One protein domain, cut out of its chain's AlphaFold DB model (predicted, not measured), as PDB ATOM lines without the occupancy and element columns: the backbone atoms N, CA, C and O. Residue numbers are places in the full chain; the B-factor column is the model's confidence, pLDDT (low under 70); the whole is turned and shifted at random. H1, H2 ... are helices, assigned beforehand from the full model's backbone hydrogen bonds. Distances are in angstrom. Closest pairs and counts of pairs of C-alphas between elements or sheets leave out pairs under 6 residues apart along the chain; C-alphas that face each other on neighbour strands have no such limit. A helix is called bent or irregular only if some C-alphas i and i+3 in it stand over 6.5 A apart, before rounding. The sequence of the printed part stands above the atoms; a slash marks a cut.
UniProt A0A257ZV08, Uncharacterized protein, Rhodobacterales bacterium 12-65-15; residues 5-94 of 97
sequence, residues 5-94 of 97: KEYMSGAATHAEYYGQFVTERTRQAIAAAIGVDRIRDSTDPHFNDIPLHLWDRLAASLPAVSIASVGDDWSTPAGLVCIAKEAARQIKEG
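AT A GLANCE: This is residues 5 to 94 of the 97 residues of an uncharacterized protein of Rhodobacterales bacterium 12-65-15 (UniProt A0A257ZV08). One long helix, H7, runs through the middle, and four shorter helices cross it: H2 packs on one side, while H3, H4 and H5 pack on the other. The small helices H1 and H6 lie toward one end of the longest axis, away from H3 and H4, and neither touches another helix. The printed part has 90 residues with seven named helices, H1 to H7 in order along the chain, and no named strand; its class is all helix. It is compact, with a radius of gyration of the C-alphas of 12.7 A and spans of 35 by 26 by 22 A.

IN THESE COORDINATES: Find C-alpha 5 at (-30.378, 28.978, -1.218), where H1 begins and runs through residues 5 to 8. Read on to H2 at residues 14 to 19, then to H3 at residues 24 to 34, 15.4 A from first to last C-alpha. H4 follows at residues 36 to 41. Look next for C-alpha 52 at (-52.301, 45.730, 6.123), where H5, residues 52 to 60, starts its 14.8 A; it is only just irregular, with C-alphas 57 and 60 6.52 A apart. H6 takes residues 67 to 70. H7, residues 77 to 92, covers 22.5 A and ends at C-alpha 92, (-36.817, 55.822, 4.522).

HOW THE PARTS SIT: Begin at H7, the hub, which touches four helices; the helix packing is mostly crossed. Its residues 82 to 87 alone touch H2, about perpendicular at 86 degrees, with the C-alphas of Tyr 18 and Ile 83 closest at 5.3 A. Residues 84 to 91 alone touch H3, also at 86 degrees, closest at the C-alphas of Arg 27 and Ala 87, 5.3 A. Residues 88 to 92 alone touch H4 at 82 degrees, about perpendicular, where the C-alphas of Arg 40 and Lys 92 come closest at 5.0 A. Residues 77 to 84 alone touch H5 at 73 degrees, about perpendicular, with the C-alphas of Ala 59 and Pro 77 closest at 6.2 A. H3 and H5 touch at a steep tilt of 41 degrees, opposite ways, closest at the C-alphas of Ile 34 and Leu 54, 6.4 A. H1 and H2 are close but not clearly touching: the C-alphas of Tyr 7 and Tyr 17, their closest, are 6.4 A apart. H6 touches no helix, and H6 and H7 are apart. In H2, H3, H4 and H7 every O i to N i+4 pair is within hydrogen-bond range; in H5 2 of 5 are, beside 2 of 6 O i to N i+3 pairs, and H1 and H6 are too short for an i+4 pair.

THE WHOLE: The two C-alphas farthest apart are those of Lys 5 and Asp 37, at 35.2 A. The printed part has no cut and no long link. Check the B-factor column: the mean pLDDT of the printed part is 87.6, and residues 59 to 69 and 71 to 74 are under 70.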
ATOM      1  N   LYS A   5     -31.179  29.851  -2.092       91.31
ATOM      2  CA  LYS A   5     -30.378  28.978  -1.218       91.31
ATOM      3  C   LYS A   5     -29.398  29.751  -0.327       91.31
ATOM      4  O   LYS A   5     -29.188  29.333   0.803       91.31
ATOM      5  N   GLU A   6     -28.838  30.862  -0.815       91.38
ATOM      6  CA  GLU A   6     -27.884  31.698  -0.070       91.38
ATOM      7  C   GLU A   6     -28.607  32.504   1.013       91.38
ATOM      8  O   GLU A   6     -28.142  32.584   2.147       91.38
ATOM      9  N   TYR A   7     -29.796  33.023   0.693       92.44
ATOM     10  CA  TYR A   7     -30.682  33.638   1.680       92.44
ATOM     11  C   TYR A   7     -31.095  32.635   2.771       92.44
ATOM     12  O   TYR A   7     -30.947  32.908   3.960       92.44
ATOM     13  N   MET A   8     -31.536  31.433   2.386       91.00
ATOM     14  CA  MET A   8     -31.968  30.404   3.343       91.00
ATOM     15  C   MET A   8     -30.836  29.851   4.208       91.00
ATOM     16  O   MET A   8     -31.090  29.434   5.336       91.00
ATOM     17  N   SER A   9     -29.603  29.819   3.696       95.50
ATOM     18  CA  SER A   9     -28.434  29.405   4.473       95.50
ATOM     19  C   SER A   9     -27.886  30.519   5.371       95.50
ATOM     20  O   SER A   9     -26.892  30.295   6.054       95.50
ATOM     21  N   GLY A  10     -28.475  31.721   5.337       93.19
ATOM     22  CA  GLY A  10     -27.993  32.894   6.068       93.19
ATOM     23  C   GLY A  10     -26.721  33.523   5.491       93.19
ATOM     24  O   GLY A  10     -26.106  34.355   6.152       93.19
ATOM     25  N   ALA A  11     -26.315  33.145   4.274       95.94
ATOM     26  CA  ALA A  11     -25.159  33.730   3.590       95.94
ATOM     27  C   ALA A  11     -25.464  35.119   2.997       95.94
ATOM     28  O   ALA A  11     -24.541  35.845   2.644       95.94
ATOM     29  N   ALA A  12     -26.747  35.478   2.903       95.44
ATOM     30  CA  ALA A  12     -27.223  36.804   2.544       95.44
ATOM     31  C   ALA A  12     -28.349  37.242   3.487       95.44
ATOM     32  O   ALA A  12     -29.176  36.436   3.924       95.44
ATOM     33  N   THR A  13     -28.398  38.535   3.778       95.06
ATOM     34  CA  THR A  13     -29.449  39.156   4.583       95.06
ATOM     35  C   THR A  13     -30.759  39.292   3.803       95.06
ATOM     36  O   THR A  13     -30.802  39.247   2.572       95.06
ATOM     37  N   HIS A  14     -31.854  39.518   4.533       91.81
ATOM     38  CA  HIS A  14     -33.164  39.796   3.940       91.81
ATOM     39  C   HIS A  14     -33.140  41.049   3.045       91.81
ATOM     40  O   HIS A  14     -33.736  41.044   1.969       91.81
ATOM     41  N   ALA A  15     -32.423  42.095   3.475       93.31
ATOM     42  CA  ALA A  15     -32.273  43.340   2.725       93.31
ATOM     43  C   ALA A  15     -31.484  43.123   1.429       93.31
ATOM     44  O   ALA A  15     -31.912  43.568   0.370       93.31
ATOM     45  N   GLU A  16     -30.385  42.365   1.467       94.12
ATOM     46  CA  GLU A  16     -29.623  42.036   0.258       94.12
ATOM     47  C   GLU A  16     -30.456  41.193  -0.720       94.12
ATOM     48  O   GLU A  16     -30.528  41.503  -1.912       94.12
ATOM     49  N   TYR A  17     -31.132  40.151  -0.222       93.44
ATOM     50  CA  TYR A  17     -31.904  39.242  -1.065       93.44
ATOM     51  C   TYR A  17     -33.123  39.905  -1.710       93.44
ATOM     52  O   TYR A  17     -33.320  39.745  -2.911       93.44
ATOM     53  N   TYR A  18     -33.948  40.646  -0.965       91.94
ATOM     54  CA  TYR A  18     -35.117  41.311  -1.554       91.94
ATOM     55  C   TYR A  18     -34.758  42.634  -2.234       91.94
ATOM     56  O   TYR A  18     -35.379  43.001  -3.233       91.94
ATOM     57  N   GLY A  19     -33.715  43.317  -1.755       92.44
ATOM     58  CA  GLY A  19     -33.235  44.583  -2.299       92.44
ATOM     59  C   GLY A  19     -32.756  44.461  -3.741       92.44
ATOM     60  O   GLY A  19     -32.938  45.400  -4.515       92.44
ATOM     61  N   GLN A  20     -32.258  43.286  -4.150       91.38
ATOM     62  CA  GLN A  20     -31.869  43.024  -5.541       91.38
ATOM     63  C   GLN A  20     -33.031  43.157  -6.545       91.38
ATOM     64  O   GLN A  20     -32.796  43.313  -7.741       91.38
ATOM     65  N   PHE A  21     -34.279  43.088  -6.071       90.12
ATOM     66  CA  PHE A  21     -35.482  43.238  -6.890       90.12
ATOM     67  C   PHE A  21     -36.087  44.643  -6.831       90.12
ATOM     68  O   PHE A  21     -36.983  44.962  -7.616       90.12
ATOM     69  N   VAL A  22     -35.616  45.494  -5.915       91.38
ATOM     70  CA  VAL A  22     -36.136  46.849  -5.748       91.38
ATOM     71  C   VAL A  22     -35.545  47.766  -6.814       91.38
ATOM     72  O   VAL A  22     -34.381  48.157  -6.782       91.38
ATOM     73  N   THR A  23     -36.395  48.165  -7.752       90.88
ATOM     74  CA  THR A  23     -36.078  49.168  -8.775       90.88
ATOM     75  C   THR A  23     -36.591  50.554  -8.384       90.88
ATOM     76  O   THR A  23     -37.411  50.699  -7.478       90.88
ATOM     77  N   GLU A  24     -36.171  51.589  -9.114       92.00
ATOM     78  CA  GLU A  24     -36.742  52.940  -8.990       92.00
ATOM     79  C   GLU A  24     -38.266  52.929  -9.165       92.00
ATOM     80  O   GLU A  24     -38.995  53.402  -8.299       92.00
ATOM     81  N   ARG A  25     -38.766  52.232 -10.194       89.12
ATOM     82  CA  ARG A  25     -40.208  52.038 -10.417       89.12
ATOM     83  C   ARG A  25     -40.912  51.372  -9.231       89.12
ATOM     84  O   ARG A  25     -42.048  51.718  -8.923       89.12
ATOM     85  N   THR A  26     -40.251  50.420  -8.571       89.94
ATOM     86  CA  THR A  26     -40.777  49.786  -7.349       89.94
ATOM     87  C   THR A  26     -40.934  50.838  -6.257       89.94
ATOM     88  O   THR A  26     -42.021  50.978  -5.702       89.94
ATOM     89  N   ARG A  27     -39.896  51.643  -6.000       92.81
ATOM     90  CA  ARG A  27     -39.952  52.716  -4.996       92.81
ATOM     91  C   ARG A  27     -41.017  53.765  -5.325       92.81
ATOM     92  O   ARG A  27     -41.774  54.131  -4.435       92.81
ATOM     93  N   GLN A  28     -41.154  54.181  -6.585       92.06
ATOM     94  CA  GLN A  28     -42.213  55.104  -7.019       92.06
ATOM     95  C   GLN A  28     -43.614  54.543  -6.752       92.06
ATOM     96  O   GLN A  28     -44.466  55.249  -6.215       92.06
ATOM     97  N   ALA A  29     -43.851  53.267  -7.077       89.88
ATOM     98  CA  ALA A  29     -45.135  52.617  -6.824       89.88
ATOM     99  C   ALA A  29     -45.455  52.555  -5.321       89.88
ATOM    100  O   ALA A  29     -46.577  52.856  -4.916       89.88
ATOM    101  N   ILE A  30     -44.462  52.226  -4.488       92.31
ATOM    102  CA  ILE A  30     -44.607  52.192  -3.026       92.31
ATOM    103  C   ILE A  30     -44.854  53.589  -2.450       92.31
ATOM    104  O   ILE A  30     -45.776  53.769  -1.653       92.31
ATOM    105  N   ALA A  31     -44.093  54.592  -2.890       93.50
ATOM    106  CA  ALA A  31     -44.275  55.979  -2.483       93.50
ATOM    107  C   ALA A  31     -45.672  56.504  -2.848       93.50
ATOM    108  O   ALA A  31     -46.307  57.154  -2.022       93.50
ATOM    109  N   ALA A  32     -46.172  56.179  -4.045       91.44
ATOM    110  CA  ALA A  32     -47.507  56.567  -4.492       91.44
ATOM    111  C   ALA A  32     -48.632  55.848  -3.723       91.44
ATOM    112  O   ALA A  32     -49.667  56.451  -3.449       91.44
ATOM    113  N   ALA A  33     -48.445  54.573  -3.370       90.50
ATOM    114  CA  ALA A  33     -49.470  53.770  -2.703       90.50
ATOM    115  C   ALA A  33     -49.587  54.048  -1.194       90.50
ATOM    116  O   ALA A  33     -50.695  54.085  -0.657       90.50
ATOM    117  N   ILE A  34     -48.457  54.215  -0.502       94.06
ATOM    118  CA  ILE A  34     -48.411  54.332   0.964       94.06
ATOM    119  C   ILE A  34     -48.229  55.784   1.419       94.06
ATOM    120  O   ILE A  34     -48.797  56.169   2.448       94.06
ATOM    121  N   GLY A  35     -47.486  56.579   0.643       95.00
ATOM    122  CA  GLY A  35     -47.050  57.930   0.986       95.00
ATOM    123  C   GLY A  35     -45.661  57.948   1.628       95.00
ATOM    124  O   GLY A  35     -45.384  57.185   2.553       95.00
ATOM    125  N   VAL A  36     -44.790  58.845   1.154       96.19
ATOM    126  CA  VAL A  36     -43.407  58.992   1.651       96.19
ATOM    127  C   VAL A  36     -43.375  59.358   3.133       96.19
ATOM    128  O   VAL A  36     -42.591  58.776   3.877       96.19
ATOM    129  N   ASP A  37     -44.246  60.269   3.570       96.56
ATOM    130  CA  ASP A  37     -44.285  60.718   4.965       96.56
ATOM    131  C   ASP A  37     -44.640  59.561   5.902       96.56
ATOM    132  O   ASP A  37     -43.899  59.272   6.833       96.56
ATOM    133  N   ARG A  38     -45.671  58.769   5.567       97.19
ATOM    134  CA  ARG A  38     -46.042  57.570   6.339       97.19
ATOM    135  C   ARG A  38     -44.905  56.549   6.432       97.19
ATOM    136  O   ARG A  38     -44.728  55.927   7.474       97.19
ATOM    137  N   ILE A  39     -44.152  56.351   5.349       97.19
ATOM    138  CA  ILE A  39     -42.994  55.444   5.341       97.19
ATOM    139  C   ILE A  39     -41.895  55.962   6.273       97.19
ATOM    140  O   ILE A  39     -41.290  55.180   7.004       97.19
ATOM    141  N   ARG A  40     -41.627  57.272   6.256       96.56
ATOM    142  CA  ARG A  40     -40.607  57.900   7.106       96.56
ATOM    143  C   ARG A  40     -41.000  57.899   8.582       96.56
ATOM    144  O   ARG A  40     -40.137  57.641   9.419       96.56
ATOM    145  N   ASP A  41     -42.281  58.113   8.865       97.31
ATOM    146  CA  ASP A  41     -42.848  58.182  10.214       97.31
ATOM    147  C   ASP A  41     -43.020  56.806  10.872       97.31
ATOM    148  O   ASP A  41     -43.145  56.722  12.093       97.31
ATOM    149  N   SER A  42     -43.011  55.720  10.091       97.56
ATOM    150  CA  SER A  42     -43.065  54.355  10.627       97.56
ATOM    151  C   SER A  42     -41.908  54.109  11.597       97.56
ATOM    152  O   SER A  42     -40.752  54.408  11.294       97.56
ATOM    153  N   THR A  43     -42.197  53.550  12.769       96.62
ATOM    154  CA  THR A  43     -41.195  53.217  13.802       96.62
ATOM    155  C   THR A  43     -40.962  51.714  13.926       96.62
ATOM    156  O   THR A  43     -39.966  51.294  14.515       96.62
ATOM    157  N   ASP A  44     -41.834  50.902  13.325       96.69
ATOM    158  CA  ASP A  44     -41.692  49.451  13.281       96.69
ATOM    159  C   ASP A  44     -40.606  49.039  12.258       96.69
ATOM    160  O   ASP A  44     -40.701  49.393  11.078       96.69
ATOM    161  N   PRO A  45     -39.583  48.251  12.645       92.25
ATOM    162  CA  PRO A  45     -38.507  47.830  11.739       92.25
ATOM    163  C   PRO A  45     -38.988  46.971  10.556       92.25
ATOM    164  O   PRO A  45     -38.278  46.839   9.554       92.25
ATOM    165  N   HIS A  46     -40.181  46.390  10.652       92.50
ATOM    166  CA  HIS A  46     -40.847  45.588   9.630       92.50
ATOM    167  C   HIS A  46     -42.032  46.316   8.977       92.50
ATOM    168  O   HIS A  46     -42.747  45.691   8.184       92.50
ATOM    169  N   PHE A  47     -42.245  47.599   9.291       96.00
ATOM    170  CA  PHE A  47     -43.344  48.427   8.786       96.00
ATOM    171  C   PHE A  47     -44.740  47.821   9.033       96.00
ATOM    172  O   PHE A  47     -45.652  47.986   8.220       96.00
ATOM    173  N   ASN A  48     -44.916  47.060  10.124       94.88
ATOM    174  CA  ASN A  48     -46.220  46.479  10.482       94.88
ATOM    175  C   ASN A  48     -47.178  47.498  11.122       94.88
ATOM    176  O   ASN A  48     -48.367  47.217  11.250       94.88
ATOM    177  N   ASP A  49     -46.681  48.678  11.485       96.62
ATOM    178  CA  ASP A  49     -47.481  49.833  11.897       96.62
ATOM    179  C   ASP A  49     -48.208  50.511  10.717       96.62
ATOM    180  O   ASP A  49     -49.162  51.266  10.917       96.62
ATOM    181  N   ILE A  50     -47.825  50.196   9.474       96.00
ATOM    182  CA  ILE A  50     -48.545  50.601   8.264       96.00
ATOM    183  C   ILE A  50     -49.704  49.617   8.009       96.00
ATOM    184  O   ILE A  50     -49.461  48.411   7.910       96.00
ATOM    185  N   PRO A  51     -50.957  50.096   7.843       94.31
ATOM    186  CA  PRO A  51     -52.134  49.236   7.715       94.31
ATOM    187  C   PRO A  51     -52.031  48.152   6.635       94.31
ATOM    188  O   PRO A  51     -51.707  48.443   5.482       94.31
ATOM    189  N   LEU A  52     -52.422  46.917   6.984       90.50
ATOM    190  CA  LEU A  52     -52.301  45.730   6.123       90.50
ATOM    191  C   LEU A  52     -52.915  45.907   4.724       90.50
ATOM    192  O   LEU A  52     -52.289  45.568   3.726       90.50
ATOM    193  N   HIS A  53     -54.089  46.536   4.638       89.50
ATOM    194  CA  HIS A  53     -54.790  46.754   3.369       89.50
ATOM    195  C   HIS A  53     -54.004  47.606   2.355       89.50
ATOM    196  O   HIS A  53     -54.293  47.551   1.158       89.50
ATOM    197  N   LEU A  54     -53.042  48.424   2.809       91.12
ATOM    198  CA  LEU A  54     -52.158  49.171   1.914       91.12
ATOM    199  C   LEU A  54     -51.138  48.241   1.259       91.12
ATOM    200  O   LEU A  54     -50.856  48.416   0.080       91.12
ATOM    201  N   TRP A  55     -50.644  47.239   1.993       90.06
ATOM    202  CA  TRP A  55     -49.741  46.217   1.470       90.06
ATOM    203  C   TRP A  55     -50.464  45.246   0.537       90.06
ATOM    204  O   TRP A  55     -49.962  44.953  -0.546       90.06
ATOM    205  N   ASP A  56     -51.674  44.814   0.898       83.75
ATOM    206  CA  ASP A  56     -52.472  43.884   0.085       83.75
ATOM    207  C   ASP A  56     -52.813  44.465  -1.296       83.75
ATOM    208  O   ASP A  56     -52.824  43.757  -2.304       83.75
ATOM    209  N   ARG A  57     -53.033  45.784  -1.370       80.44
ATOM    210  CA  ARG A  57     -53.329  46.489  -2.627       80.44
ATOM    211  C   ARG A  57     -52.146  46.493  -3.608       80.44
ATOM    212  O   ARG A  57     -52.353  46.722  -4.798       80.44
ATOM    213  N   LEU A  58     -50.923  46.215  -3.145       77.38
ATOM    214  CA  LEU A  58     -49.704  46.298  -3.959       77.38
ATOM    215  C   LEU A  58     -49.512  45.128  -4.921       77.38
ATOM    216  O   LEU A  58     -48.766  45.261  -5.894       77.38
ATOM    217  N   ALA A  59     -50.188  44.001  -4.683       64.94
ATOM    218  CA  ALA A  59     -50.083  42.813  -5.529       64.94
ATOM    219  C   ALA A  59     -50.442  43.098  -7.003       64.94
ATOM    220  O   ALA A  59     -49.967  42.400  -7.894       64.94
ATOM    221  N   ALA A  60     -51.226  44.150  -7.267       64.31
ATOM    222  CA  ALA A  60     -51.590  44.588  -8.614       64.31
ATOM    223  C   ALA A  60     -50.663  45.667  -9.211       64.31
ATOM    224  O   ALA A  60     -50.738  45.932 -10.409       64.31
ATOM    225  N   SER A  61     -49.825  46.326  -8.403       66.06
ATOM    226  CA  SER A  61     -49.084  47.532  -8.811       66.06
ATOM    227  C   SER A  61     -47.574  47.344  -8.924       66.06
ATOM    228  O   SER A  61     -46.897  48.198  -9.503       66.06
ATOM    229  N   LEU A  62     -47.020  46.265  -8.367       69.12
ATOM    230  CA  LEU A  62     -45.598  45.980  -8.510       69.12
ATOM    231  C   LEU A  62     -45.290  45.467  -9.925       69.12
ATOM    232  O   LEU A  62     -46.028  44.631 -10.448       69.12
ATOM    233  N   PRO A  63     -44.209  45.953 -10.568       66.50
ATOM    234  CA  PRO A  63     -43.759  45.374 -11.826       66.50
ATOM    235  C   PRO A  63     -43.489  43.881 -11.625       66.50
ATOM    236  O   PRO A  63     -43.054  43.473 -10.549       66.50
ATOM    237  N   ALA A  64     -43.747  43.069 -12.651       64.75
ATOM    238  CA  ALA A  64     -43.479  41.639 -12.590       64.75
ATOM    239  C   ALA A  64     -41.998  41.405 -12.249       64.75
ATOM    240  O   ALA A  64     -41.113  41.623 -13.075       64.75
ATOM    241  N   VAL A  65     -41.732  40.986 -11.014       68.88
ATOM    242  CA  VAL A  65     -40.403  40.575 -10.576       68.88
ATOM    243  C   VAL A  65     -40.304  39.073 -10.791       68.88
ATOM    244  O   VAL A  65     -41.039  38.298 -10.173       68.88
ATOM    245  N   SER A  66     -39.387  38.656 -11.665       67.31
ATOM    246  CA  SER A  66     -39.070  37.241 -11.846       67.31
ATOM    247  C   SER A  66     -38.157  36.764 -10.719       67.31
ATOM    248  O   SER A  66     -36.939  36.679 -10.877       67.31
ATOM    249  N   ILE A  67     -38.746  36.432  -9.570       69.88
ATOM    250  CA  ILE A  67     -38.020  35.732  -8.498       69.88
ATOM    251  C   ILE A  67     -37.705  34.275  -8.883       69.88
ATOM    252  O   ILE A  67     -36.801  33.662  -8.325       69.88
ATOM    253  N   ALA A  68     -38.353  33.760  -9.936       68.25
ATOM    254  CA  ALA A  68     -38.012  32.476 -10.538       68.25
ATOM    255  C   ALA A  68     -36.549  32.400 -11.004       68.25
ATOM    256  O   ALA A  68     -35.904  31.357 -10.909       68.25
ATOM    257  N   SER A  69     -35.985  33.535 -11.433       69.75
ATOM    258  CA  SER A  69     -34.588  33.618 -11.874       69.75
ATOM    259  C   SER A  69     -33.552  33.332 -10.775       69.75
ATOM    260  O   SER A  69     -32.413  33.003 -11.099       69.75
ATOM    261  N   VAL A  70     -33.937  33.397  -9.491       75.69
ATOM    262  CA  VAL A  70     -33.050  33.130  -8.337       75.69
ATOM    263  C   VAL A  70     -33.338  31.810  -7.622       75.69
ATOM    264  O   VAL A  70     -32.806  31.571  -6.531       75.69
ATOM    265  N   GLY A  71     -34.159  30.946  -8.222       65.75
ATOM    266  CA  GLY A  71     -34.524  29.649  -7.653       65.75
ATOM    267  C   GLY A  71     -35.648  29.702  -6.617       65.75
ATOM    268  O   GLY A  71     -35.684  28.843  -5.740       65.75
ATOM    269  N   ASP A  72     -36.526  30.709  -6.678       67.94
ATOM    270  CA  ASP A  72     -37.897  30.579  -6.158       67.94
ATOM    271  C   ASP A  72     -38.794  29.946  -7.232       67.94
ATOM    272  O   ASP A  72     -38.513  30.065  -8.419       67.94
ATOM    273  N   ASP A  73     -39.887  29.289  -6.847       61.50
ATOM    274  CA  ASP A  73     -40.745  28.621  -7.833       61.50
ATOM    275  C   ASP A  73     -41.724  29.601  -8.521       61.50
ATOM    276  O   ASP A  73     -42.027  29.465  -9.708       61.50
ATOM    277  N   TRP A  74     -42.203  30.627  -7.801       63.56
ATOM    278  CA  TRP A  74     -43.121  31.660  -8.309       63.56
ATOM    279  C   TRP A  74     -43.248  32.852  -7.353       63.56
ATOM    280  O   TRP A  74     -43.121  32.719  -6.135       63.56
ATOM    281  N   SER A  75     -43.586  34.023  -7.900       71.00
ATOM    282  CA  SER A  75     -43.903  35.242  -7.145       71.00
ATOM    283  C   SER A  75     -45.166  35.048  -6.300       71.00
ATOM    284  O   SER A  75     -46.279  35.061  -6.820       71.00
ATOM    285  N   THR A  76     -45.013  34.868  -4.986       79.25
ATOM    286  CA  THR A  76     -46.152  34.820  -4.053       79.25
ATOM    287  C   THR A  76     -46.527  36.226  -3.568       79.25
ATOM    288  O   THR A  76     -45.655  37.097  -3.504       79.25
ATOM    289  N   PRO A  77     -47.784  36.461  -3.139       80.44
ATOM    290  CA  PRO A  77     -48.165  37.717  -2.491       80.44
ATOM    291  C   PRO A  77     -47.266  38.067  -1.298       80.44
ATOM    292  O   PRO A  77     -46.859  39.214  -1.145       80.44
ATOM    293  N   ALA A  78     -46.870  37.068  -0.502       83.38
ATOM    294  CA  ALA A  78     -45.945  37.258   0.613       83.38
ATOM    295  C   ALA A  78     -44.558  37.736   0.147       83.38
ATOM    296  O   ALA A  78     -44.012  38.682   0.710       83.38
ATOM    297  N   GLY A  79     -44.009  37.140  -0.918       86.19
ATOM    298  CA  GLY A  79     -42.735  37.574  -1.500       86.19
ATOM    299  C   GLY A  79     -42.792  39.007  -2.038       86.19
ATOM    300  O   GLY A  79     -41.870  39.787  -1.809       86.19
ATOM    301  N   LEU A  80     -43.901  39.382  -2.682       87.31
ATOM    302  CA  LEU A  80     -44.132  40.749  -3.156       87.31
ATOM    303  C   LEU A  80     -44.211  41.761  -2.004       87.31
ATOM    304  O   LEU A  80     -43.649  42.849  -2.116       87.31
ATOM    305  N   VAL A  81     -44.839  41.399  -0.881       90.25
ATOM    306  CA  VAL A  81     -44.868  42.245   0.322       90.25
ATOM    307  C   VAL A  81     -43.466  42.429   0.912       90.25
ATOM    308  O   VAL A  81     -43.133  43.542   1.317       90.25
ATOM    309  N   CYS A  82     -42.608  41.403   0.916       91.75
ATOM    310  CA  CYS A  82     -41.212  41.560   1.347       91.75
ATOM    311  C   CYS A  82     -40.444  42.553   0.457       91.75
ATOM    312  O   CYS A  82     -39.783  43.449   0.977       91.75
ATOM    313  N   ILE A  83     -40.598  42.462  -0.870       91.19
ATOM    314  CA  ILE A  83     -40.001  43.421  -1.822       91.19
ATOM    315  C   ILE A  83     -40.539  44.836  -1.576       91.19
ATOM    316  O   ILE A  83     -39.775  45.798  -1.552       91.19
ATOM    317  N   ALA A  84     -41.848  44.979  -1.356       92.50
ATOM    318  CA  ALA A  84     -42.476  46.265  -1.066       92.50
ATOM    319  C   ALA A  84     -41.949  46.903   0.226       92.50
ATOM    320  O   ALA A  84     -41.656  48.098   0.252       92.50
ATOM    321  N   LYS A  85     -41.810  46.113   1.294       94.69
ATOM    322  CA  LYS A  85     -41.277  46.580   2.579       94.69
ATOM    323  C   LYS A  85     -39.799  46.938   2.488       94.69
ATOM    324  O   LYS A  85     -39.375  47.914   3.097       94.69
ATOM    325  N   GLU A  86     -39.028  46.206   1.693       95.81
ATOM    326  CA  GLU A  86     -37.642  46.569   1.403       95.81
ATOM    327  C   GLU A  86     -37.553  47.866   0.585       95.81
ATOM    328  O   GLU A  86     -36.748  48.743   0.886       95.81
ATOM    329  N   ALA A  87     -38.448  48.075  -0.382       94.31
ATOM    330  CA  ALA A  87     -38.541  49.349  -1.088       94.31
ATOM    331  C   ALA A  87     -38.930  50.512  -0.155       94.31
ATOM    332  O   ALA A  87     -38.355  51.594  -0.264       94.31
ATOM    333  N   ALA A  88     -39.854  50.293   0.789       95.75
ATOM    334  CA  ALA A  88     -40.188  51.272   1.825       95.75
ATOM    335  C   ALA A  88     -38.974  51.601   2.712       95.75
ATOM    336  O   ALA A  88     -38.715  52.773   2.989       95.75
ATOM    337  N   ARG A  89     -38.174  50.593   3.083       97.12
ATOM    338  CA  ARG A  89     -36.910  50.785   3.807       97.12
ATOM    339  C   ARG A  89     -35.942  51.682   3.040       97.12
ATOM    340  O   ARG A  89     -35.539  52.709   3.576       97.12
ATOM    341  N   GLN A  90     -35.675  51.382   1.770       96.19
ATOM    342  CA  GLN A  90     -34.804  52.208   0.926       96.19
ATOM    343  C   GLN A  90     -35.296  53.662   0.807       96.19
ATOM    344  O   GLN A  90     -34.496  54.595   0.814       96.19
ATOM    345  N   ILE A  91     -36.615  53.887   0.730       96.44
ATOM    346  CA  ILE A  91     -37.203  55.242   0.727       96.44
ATOM    347  C   ILE A  91     -36.927  55.964   2.052       96.44
ATOM    348  O   ILE A  91     -36.542  57.137   2.043       96.44
ATOM    349  N   LYS A  92     -37.108  55.277   3.188       96.94
ATOM    350  CA  LYS A  92     -36.817  55.822   4.522       96.94
ATOM    351  C   LYS A  92     -35.333  56.167   4.687       96.94
ATOM    352  O   LYS A  92     -35.016  57.192   5.280       96.94
ATOM    353  N   GLU A  93     -34.449  55.367   4.102       95.38
ATOM    354  CA  GLU A  93     -32.992  55.570   4.087       95.38
ATOM    355  C   GLU A  93     -32.526  56.644   3.084       95.38
ATOM    356  O   GLU A  93     -31.348  56.997   3.053       95.38
ATOM    357  N   GLY A  94     -33.436  57.219   2.288       92.69
ATOM    358  CA  GLY A  94     -33.145  58.351   1.403       92.69
ATOM    359  C   GLY A  94     -32.764  57.978  -0.032       92.69
ATOM    360  O   GLY A  94     -32.213  58.811  -0.754       92.69
TER     361      GLY A  94